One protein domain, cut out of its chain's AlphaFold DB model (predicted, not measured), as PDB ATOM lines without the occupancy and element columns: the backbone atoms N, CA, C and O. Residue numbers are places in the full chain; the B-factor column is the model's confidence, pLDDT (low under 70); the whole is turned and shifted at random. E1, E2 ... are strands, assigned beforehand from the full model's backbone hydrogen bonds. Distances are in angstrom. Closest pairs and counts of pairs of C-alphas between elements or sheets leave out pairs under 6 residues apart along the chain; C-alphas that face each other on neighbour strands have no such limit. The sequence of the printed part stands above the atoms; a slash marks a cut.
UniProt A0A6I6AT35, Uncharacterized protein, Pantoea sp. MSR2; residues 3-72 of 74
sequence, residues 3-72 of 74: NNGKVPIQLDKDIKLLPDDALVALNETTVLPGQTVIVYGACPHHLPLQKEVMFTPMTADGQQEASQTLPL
ATOM      1  N   ASN A   3     198.378 173.116 187.971       88.75
ATOM      2  CA  ASN A   3     198.977 173.245 186.643       88.75
ATOM      3  C   ASN A   3     199.077 174.728 186.260       88.75
ATOM      4  O   ASN A   3     198.107 175.336 185.818       88.75
ATOM      5  N   ASN A   4     200.272 175.300 186.405       88.94
ATOM      6  CA  ASN A   4     200.568 176.685 186.016       88.94
ATOM      7  C   ASN A   4     200.966 176.834 184.531       88.94
ATOM      8  O   ASN A   4     201.372 177.913 184.099       88.94
ATOM      9  N   GLY A   5     200.905 175.752 183.750       87.00
ATOM     10  CA  GLY A   5     201.208 175.737 182.324       87.00
ATOM     11  C   GLY A   5     200.063 176.259 181.452       87.00
ATOM     12  O   GLY A   5     199.006 176.662 181.928       87.00
ATOM     13  N   LYS A   6     200.282 176.243 180.132       90.69
ATOM     14  CA  LYS A   6     199.296 176.683 179.124       90.69
ATOM     15  C   LYS A   6     198.501 175.536 178.498       90.69
ATOM     16  O   LYS A   6     197.572 175.793 177.737       90.69
ATOM     17  N   VAL A   7     198.877 174.292 178.783       89.44
ATOM     18  CA  VAL A   7     198.290 173.085 178.189       89.44
ATOM     19  C   VAL A   7     197.856 172.100 179.277       89.44
ATOM     20  O   VAL A   7     198.436 172.121 180.369       89.44
ATOM     21  N   PRO A   8     196.840 171.256 179.016       89.31
ATOM     22  CA  PRO A   8     196.507 170.141 179.893       89.31
ATOM     23  C   PRO A   8     197.703 169.211 180.083       89.31
ATOM     24  O   PRO A   8     198.460 168.979 179.142       89.31
ATOM     25  N   ILE A   9     197.843 168.660 181.285       88.62
ATOM     26  CA  ILE A   9     198.846 167.641 181.589       88.62
ATOM     27  C   ILE A   9     198.107 166.362 181.961       88.62
ATOM     28  O   ILE A   9     197.289 166.363 182.882       88.62
ATOM     29  N   GLN A  10     198.397 165.281 181.243       91.12
ATOM     30  CA  GLN A  10     198.021 163.935 181.648       91.12
ATOM     31  C   GLN A  10     199.129 163.409 182.568       91.12
ATOM     32  O   GLN A  10     200.310 163.541 182.257       91.12
ATOM     33  N   LEU A  11     198.764 162.849 183.711       86.94
ATOM     34  CA  LEU A  11     199.665 162.328 184.731       86.94
ATOM     35  C   LEU A  11     199.382 160.854 184.950       86.94
ATOM     36  O   LEU A  11     198.227 160.420 184.882       86.94
ATOM     37  N   ASP A  12     200.429 160.097 185.257       83.25
ATOM     38  CA  ASP A  12     200.255 158.757 185.804       83.25
ATOM     39  C   ASP A  12     199.592 158.820 187.184       83.25
ATOM     40  O   ASP A  12     199.670 159.826 187.892       83.25
ATOM     41  N   LYS A  13     198.895 157.745 187.554       73.38
ATOM     42  CA  LYS A  13     198.162 157.662 188.823       73.38
ATOM     43  C   LYS A  13     199.090 157.712 190.031       73.38
ATOM     44  O   LYS A  13     198.661 158.169 191.092       73.38
ATOM     45  N   ASP A  14     200.330 157.270 189.847       77.50
ATOM     46  CA  ASP A  14     201.312 157.136 190.907       77.50
ATOM     47  C   ASP A  14     202.272 158.328 190.904       77.50
ATOM     48  O   ASP A  14     203.137 158.477 190.038       77.50
ATOM     49  N   ILE A  15     202.126 159.177 191.920       88.00
ATOM     50  CA  ILE A  15     203.059 160.257 192.235       88.00
ATOM     51  C   ILE A  15     203.865 159.847 193.467       88.00
ATOM     52  O   ILE A  15     203.327 159.234 194.388       88.00
ATOM     53  N   LYS A  16     205.148 160.210 193.516       91.19
ATOM     54  CA  LYS A  16     206.003 159.986 194.688       91.19
ATOM     55  C   LYS A  16     206.366 161.291 195.371       91.19
ATOM     56  O   LYS A  16     206.667 162.281 194.707       91.19
ATOM     57  N   LEU A  17     206.386 161.271 196.697       90.94
ATOM     58  CA  LEU A  17     206.990 162.315 197.512       90.94
ATOM     59  C   LEU A  17     208.381 161.870 197.951       90.94
ATOM     60  O   LEU A  17     208.568 160.733 198.382       90.94
ATOM     61  N   LEU A  18     209.346 162.773 197.821       92.25
ATOM     62  CA  LEU A  18     210.738 162.538 198.182       92.25
ATOM     63  C   LEU A  18     211.105 163.361 199.425       92.25
ATOM     64  O   LEU A  18     210.660 164.509 199.547       92.25
ATOM     65  N   PRO A  19     211.952 162.826 200.323       92.00
ATOM     66  CA  PRO A  19     212.827 161.665 200.113       92.00
ATOM     67  C   PRO A  19     212.233 160.303 200.498       92.00
ATOM     68  O   PRO A  19     212.921 159.301 200.348       92.00
ATOM     69  N   ASP A  20     210.998 160.237 200.996       89.56
ATOM     70  CA  ASP A  20     210.469 158.991 201.575       89.56
ATOM     71  C   ASP A  20     210.021 157.960 200.526       89.56
ATOM     72  O   ASP A  20     209.556 156.880 200.890       89.56
ATOM     73  N   ASP A  21     210.094 158.301 199.235       89.00
ATOM     74  CA  ASP A  21     209.499 157.537 198.132       89.00
ATOM     75  C   ASP A  21     208.012 157.209 198.377       89.00
ATOM     76  O   ASP A  21     207.470 156.216 197.880       89.00
ATOM     77  N   ALA A  22     207.327 158.058 199.151       86.25
ATOM     78  CA  ALA A  22     205.957 157.823 199.569       86.25
ATOM     79  C   ALA A  22     205.011 158.002 198.379       86.25
ATOM     80  O   ALA A  22     204.935 159.083 197.791       86.25
ATOM     81  N   LEU A  23     204.274 156.943 198.038       87.38
ATOM     82  CA  LEU A  23     203.272 156.984 196.979       87.38
ATOM     83  C   LEU A  23     202.050 157.784 197.429       87.38
ATOM     84  O   LEU A  23     201.497 157.556 198.507       87.38
ATOM     85  N   VAL A  24     201.609 158.693 196.568       87.88
ATOM     86  CA  VAL A  24     200.370 159.445 196.725       87.88
ATOM     87  C   VAL A  24     199.496 159.253 195.500       87.88
ATOM     88  O   VAL A  24     199.977 159.171 194.372       87.88
ATOM     89  N   ALA A  25     198.194 159.190 195.744       85.19
ATOM     90  CA  ALA A  25     197.196 159.029 194.705       85.19
ATOM     91  C   ALA A  25     196.633 160.389 194.293       85.19
ATOM     92  O   ALA A  25     196.388 161.263 195.132       85.19
ATOM     93  N   LEU A  26     196.366 160.541 193.001       84.94
ATOM     94  CA  LEU A  26     195.587 161.646 192.457       84.94
ATOM     95  C   LEU A  26     194.095 161.297 192.422       84.94
ATOM     96  O   LEU A  26     193.725 160.166 192.111       84.94
ATOM     97  N   ASN A  27     193.229 162.283 192.672       84.88
ATOM     98  CA  ASN A  27     191.802 162.134 192.360       84.88
ATOM     99  C   ASN A  27     191.522 162.157 190.853       84.88
ATOM    100  O   ASN A  27     190.575 161.522 190.398       84.88
ATOM    101  N   GLU A  28     192.332 162.893 190.095       85.94
ATOM    102  CA  GLU A  28     192.193 163.086 188.656       85.94
ATOM    103  C   GLU A  28     193.565 163.015 187.987       85.94
ATOM    104  O   GLU A  28     194.530 163.623 188.446       85.94
ATOM    105  N   THR A  29     193.652 162.281 186.878       87.38
ATOM    106  CA  THR A  29     194.895 162.098 186.111       87.38
ATOM    107  C   THR A  29     195.084 163.143 185.017       87.38
ATOM    108  O   THR A  29     196.123 163.165 184.374       87.38
ATOM    109  N   THR A  30     194.094 163.997 184.765       90.75
ATOM    110  CA  THR A  30     194.197 165.076 183.777       90.75
ATOM    111  C   THR A  30     194.047 166.401 184.506       90.75
ATOM    112  O   THR A  30     193.021 166.644 185.129       90.75
ATOM    113  N   VAL A  31     195.064 167.258 184.426       89.94
ATOM    114  CA  VAL A  31     195.089 168.559 185.104       89.94
ATOM    115  C   VAL A  31     195.070 169.671 184.063       89.94
ATOM    116  O   VAL A  31     196.040 169.868 183.327       89.94
ATOM    117  N   LEU A  32     193.968 170.414 183.988       92.31
ATOM    118  CA  LEU A  32     193.810 171.528 183.054       92.31
ATOM    119  C   LEU A  32     194.624 172.763 183.486       92.31
ATOM    120  O   LEU A  32     194.930 172.910 184.670       92.31
ATOM    121  N   PRO A  33     194.956 173.686 182.563       93.69
ATOM    122  CA  PRO A  33     195.594 174.957 182.909       93.69
ATOM    123  C   PRO A  33     194.831 175.721 184.000       93.69
ATOM    124  O   PRO A  33     193.626 175.933 183.890       93.69
ATOM    125  N   GLY A  34     195.531 176.127 185.060       93.88
ATOM    126  CA  GLY A  34     194.968 176.806 186.232       93.88
ATOM    127  C   GLY A  34     194.211 175.896 187.207       93.88
ATOM    128  O   GLY A  34     193.844 176.340 188.296       93.88
ATOM    129  N   GLN A  35     193.989 174.623 186.866       92.12
ATOM    130  CA  GLN A  35     193.321 173.676 187.751       92.12
ATOM    131  C   GLN A  35     194.258 173.233 188.873       92.12
ATOM    132  O   GLN A  35     195.456 173.003 188.676       92.12
ATOM    133  N   THR A  36     193.676 173.076 190.060       90.25
ATOM    134  CA  THR A  36     194.334 172.469 191.214       90.25
ATOM    135  C   THR A  36     193.703 171.116 191.505       90.25
ATOM    136  O   THR A  36     192.494 171.026 191.696       90.25
ATOM    137  N   VAL A  37     194.533 170.078 191.562       87.94
ATOM    138  CA  VAL A  37     194.147 168.722 191.965       87.94
ATOM    139  C   VAL A  37     194.666 168.405 193.360       87.94
ATOM    140  O   VAL A  37     195.736 168.875 193.778       87.94
ATOM    141  N   ILE A  38     193.886 167.605 194.081       84.94
ATOM    142  CA  ILE A  38     194.191 167.180 195.445       84.94
ATOM    143  C   ILE A  38     194.872 165.813 195.375       84.94
ATOM    144  O   ILE A  38     194.404 164.909 194.685       84.94
ATOM    145  N   VAL A  39     195.981 165.680 196.101       83.25
ATOM    146  CA  VAL A  39     196.696 164.412 196.285       83.25
ATOM    147  C   VAL A  39     196.338 163.815 197.643       83.25
ATOM    148  O   VAL A  39     196.155 164.548 198.616       83.25
ATOM    149  N   TYR A  40     196.250 162.491 197.713       83.25
ATOM    150  CA  TYR A  40     195.856 161.747 198.911       83.25
ATOM    151  C   TYR A  40     196.863 160.648 199.243       83.25
ATOM    152  O   TYR A  40     197.629 160.209 198.389       83.25
ATOM    153  N   GLY A  41     196.820 160.161 200.483       78.19
ATOM    154  CA  GLY A  41     197.577 158.976 200.905       78.19
ATOM    155  C   GLY A  41     198.940 159.261 201.533       78.19
ATOM    156  O   GLY A  41     199.590 158.333 202.000       78.19
ATOM    157  N   ALA A  42     199.354 160.525 201.631       80.56
ATOM    158  CA  ALA A  42     200.568 160.876 202.356       80.56
ATOM    159  C   ALA A  42     200.352 160.837 203.878       80.56
ATOM    160  O   ALA A  42     199.369 161.373 204.394       80.56
ATOM    161  N   CYS A  43     201.300 160.246 204.609       83.31
ATOM    162  CA  CYS A  43     201.306 160.265 206.070       83.31
ATOM    163  C   CYS A  43     201.503 161.710 206.582       83.31
ATOM    164  O   CYS A  43     202.545 162.307 206.289       83.31
ATOM    165  N   PRO A  44     200.575 162.279 207.382       84.19
ATOM    166  CA  PRO A  44     200.662 163.672 207.834       84.19
ATOM    167  C   PRO A  44     201.937 164.011 208.606       84.19
ATOM    168  O   PRO A  44     202.438 165.123 208.500       84.19
ATOM    169  N   HIS A  45     202.492 163.053 209.353       85.94
ATOM    170  CA  HIS A  45     203.734 163.258 210.103       85.94
ATOM    171  C   HIS A  45     204.969 163.347 209.199       85.94
ATOM    172  O   HIS A  45     205.968 163.941 209.589       85.94
ATOM    173  N   HIS A  46     204.906 162.758 208.004       84.00
ATOM    174  CA  HIS A  46     206.023 162.713 207.063       84.00
ATOM    175  C   HIS A  46     205.916 163.801 205.993       84.00
ATOM    176  O   HIS A  46     206.934 164.189 205.428       84.00
ATOM    177  N   LEU A  47     204.712 164.329 205.735       85.56
ATOM    178  CA  LEU A  47     204.473 165.405 204.769       85.56
ATOM    179  C   LEU A  47     205.410 166.619 204.943       85.56
ATOM    180  O   LEU A  47     205.997 167.031 203.943       85.56
ATOM    181  N   PRO A  48     205.637 167.157 206.161       89.12
ATOM    182  CA  PRO A  48     206.550 168.287 206.361       89.12
ATOM    183  C   PRO A  48     208.018 167.979 206.037       89.12
ATOM    184  O   PRO A  48     208.814 168.896 205.860       89.12
ATOM    185  N   LEU A  49     208.396 166.698 205.997       90.19
ATOM    186  CA  LEU A  49     209.757 166.260 205.677       90.19
ATOM    187  C   LEU A  49     209.982 166.134 204.166       90.19
ATOM    188  O   LEU A  49     211.132 166.096 203.723       90.19
ATOM    189  N   GLN A  50     208.901 166.081 203.380       90.88
ATOM    190  CA  GLN A  50     208.984 165.948 201.933       90.88
ATOM    191  C   GLN A  50     209.415 167.270 201.305       90.88
ATOM    192  O   GLN A  50     208.962 168.352 201.687       90.88
ATOM    193  N   LYS A  51     210.300 167.182 200.318       92.38
ATOM    194  CA  LYS A  51     210.911 168.339 199.651       92.38
ATOM    195  C   LYS A  51     210.560 168.422 198.185       92.38
ATOM    196  O   LYS A  51     210.552 169.513 197.627       92.38
ATOM    197  N   GLU A  52     210.297 167.284 197.564       93.44
ATOM    198  CA  GLU A  52     210.087 167.195 196.130       93.44
ATOM    199  C   GLU A  52     208.944 166.235 195.834       93.44
ATOM    200  O   GLU A  52     208.612 165.345 196.623       93.44
ATOM    201  N   VAL A  53     208.348 166.433 194.669       90.62
ATOM    202  CA  VAL A  53     207.359 165.553 194.078       90.62
ATOM    203  C   VAL A  53     207.911 165.031 192.765       90.62
ATOM    204  O   VAL A  53     208.373 165.807 191.930       90.62
ATOM    205  N   MET A  54     207.856 163.719 192.580       92.38
ATOM    206  CA  MET A  54     208.211 163.065 191.331       92.38
ATOM    207  C   MET A  54     206.954 162.493 190.682       92.38
ATOM    208  O   MET A  54     206.174 161.794 191.329       92.38
ATOM    209  N   PHE A  55     206.756 162.786 189.403       89.88
ATOM    210  CA  PHE A  55     205.613 162.319 188.622       89.88
ATOM    211  C   PHE A  55     206.028 162.026 187.185       89.88
ATOM    212  O   PHE A  55     207.019 162.555 186.685       89.88
ATOM    213  N   THR A  56     205.246 161.196 186.507       90.44
ATOM    214  CA  THR A  56     205.476 160.837 185.107       90.44
ATOM    215  C   THR A  56     204.334 161.409 184.271       90.44
ATOM    216  O   THR A  56     203.193 160.961 184.423       90.44
ATOM    217  N   PRO A  57     204.593 162.427 183.430       89.31
ATOM    218  CA  PRO A  57     203.605 162.902 182.474       89.31
ATOM    219  C   PRO A  57     203.275 161.824 181.440       89.31
ATOM    220  O   PRO A  57     204.078 160.931 181.164       89.31
ATOM    221  N   MET A  58     202.097 161.935 180.841       90.31
ATOM    222  CA  MET A  58     201.675 161.119 179.712       90.31
ATOM    223  C   MET A  58     201.359 161.992 178.501       90.31
ATOM    224  O   MET A  58     200.797 163.083 178.617       90.31
ATOM    225  N   THR A  59     201.689 161.481 177.319       84.81
ATOM    226  CA  THR A  59     201.271 162.066 176.048       84.81
ATOM    227  C   THR A  59     199.769 161.869 175.833       84.81
ATOM    228  O   THR A  59     199.127 161.038 176.484       84.81
ATOM    229  N   ALA A  60     199.194 162.605 174.878       80.38
ATOM    230  CA  ALA A  60     197.786 162.452 174.502       80.38
ATOM    231  C   ALA A  60     197.442 161.028 174.019       80.38
ATOM    232  O   ALA A  60     196.311 160.580 174.195       80.38
ATOM    233  N   ASP A  61     198.427 160.305 173.477       84.81
ATOM    234  CA  ASP A  61     198.290 158.922 173.009       84.81
ATOM    235  C   ASP A  61     198.483 157.887 174.140       84.81
ATOM    236  O   ASP A  61     198.496 156.682 173.893       84.81
ATOM    237  N   GLY A  62     198.649 158.344 175.389       82.69
ATOM    238  CA  GLY A  62     198.792 157.497 176.575       82.69
ATOM    239  C   GLY A  62     200.193 156.917 176.783       82.69
ATOM    240  O   GLY A  62     200.346 155.970 177.553       82.69
ATOM    241  N   GLN A  63     201.219 157.449 176.112       88.19
ATOM    242  CA  GLN A  63     202.605 157.036 176.347       88.19
ATOM    243  C   GLN A  63     203.209 157.818 177.511       88.19
ATOM    244  O   GLN A  63     203.016 159.025 177.613       88.19
ATOM    245  N   GLN A  64     203.965 157.140 178.374       89.00
ATOM    246  CA  GLN A  64     204.706 157.794 179.450       89.00
ATOM    247  C   GLN A  64     205.871 158.614 178.885       89.00
ATOM    248  O   GLN A  64     206.641 158.133 178.051       89.00
ATOM    249  N   GLU A  65     206.009 159.842 179.368       89.19
ATOM    250  CA  GLU A  65     207.190 160.670 179.152       89.19
ATOM    251  C   GLU A  65     208.242 160.414 180.244       89.19
ATOM    252  O   GLU A  65     208.060 159.593 181.143       89.19
ATOM    253  N   ALA A  66     209.375 161.114 180.173       89.50
ATOM    254  CA  ALA A  66     210.376 161.053 181.232       89.50
ATOM    255  C   ALA A  66     209.809 161.591 182.554       89.50
ATOM    256  O   ALA A  66     209.152 162.637 182.581       89.50
ATOM    257  N   SER A  67     210.104 160.897 183.657       90.75
ATOM    258  CA  SER A  67     209.731 161.359 184.991       90.75
ATOM    259  C   SER A  67     210.330 162.733 185.279       90.75
ATOM    260  O   SER A  67     211.491 163.010 184.976       90.75
ATOM    261  N   GLN A  68     209.516 163.583 185.886       90.38
ATOM    262  CA  GLN A  68     209.884 164.924 186.304       90.38
ATOM    263  C   GLN A  68     209.876 164.996 187.822       90.38
ATOM    264  O   GLN A  68     208.985 164.446 188.470       90.38
ATOM    265  N   THR A  69     210.848 165.718 188.373       92.19
ATOM    266  CA  THR A  69     210.925 166.025 189.800       92.19
ATOM    267  C   THR A  69     210.812 167.529 189.973       92.19
ATOM    268  O   THR A  69     211.559 168.284 189.348       92.19
ATOM    269  N   LEU A  70     209.871 167.967 190.805       89.50
ATOM    270  CA  LEU A  70     209.649 169.375 191.117       89.50
ATOM    271  C   LEU A  70     209.731 169.610 192.628       89.50
ATOM    272  O   LEU A  70     209.280 168.763 193.400       89.50
ATOM    273  N   PRO A  71     210.256 170.762 193.072       91.12
ATOM    274  CA  PRO A  71     210.270 171.107 194.485       91.12
ATOM    275  C   PRO A  71     208.851 171.366 195.005       91.12
ATOM    276  O   PRO A  71     208.013 171.957 194.320       91.12
ATOM    277  N   LEU A  72     208.599 170.957 196.245       85.75
ATOM    278  CA  LEU A  72     207.412 171.331 197.001       85.75
ATOM    279  C   LEU A  72     207.629 172.705 197.636       85.75
ATOM    280  O   LEU A  72     208.638 172.955 198.294       85.75
TER     281      LEU A  72
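Overview. This is residues 3 to 72 of the 74 residues of an uncharacterized protein of Pantoea sp. MSR2 (UniProt A0A6I6AT35). Little regular structure is found here: a small, strongly twisted sheet of four short strands, with long loops reaching out beyond it at both ends of the long axis. E1 sits off the sheet, paired with short stretches of both loops. The 70 printed residues hold no named helix and five named strands, E1 to E5, with only 21 residues: all strand. The sheet's order is E3 E2 E4 E5, antiparallel; the whole is compact, radius of gyration of the C-alphas 12.1 A, spanning 36 by 22 by 19 A.

Arrangement. Start at E1, residues 9 to 11, which pairs with residues 30 to 31 and 57 to 58. It runs on into E2, residues 14 to 18, at 86 degrees. E2 and E3, residues 22 to 26, form a hairpin, N 17 and O 22 within hydrogen-bond range at 2.8 A. E4, residues 52 to 55, is E2's antiparallel neighbour, N 54 to O 16 2.8 A. E4 and E5, residues 68 to 71, form a hairpin, N 53 to O 70 2.8 A.

Along the chain. Find C-alpha 9 at (198.846, 167.641, 181.589), where E1 begins; E2 and E3 each measure 13.1 A, and E5 ends at C-alpha 71, (210.270, 171.107, 194.485).

Size, cuts and confidence. The printed part has no cut; the links E3 to E4 and E4 to E5 are long, and no printed residue is under 70 in pLDDT.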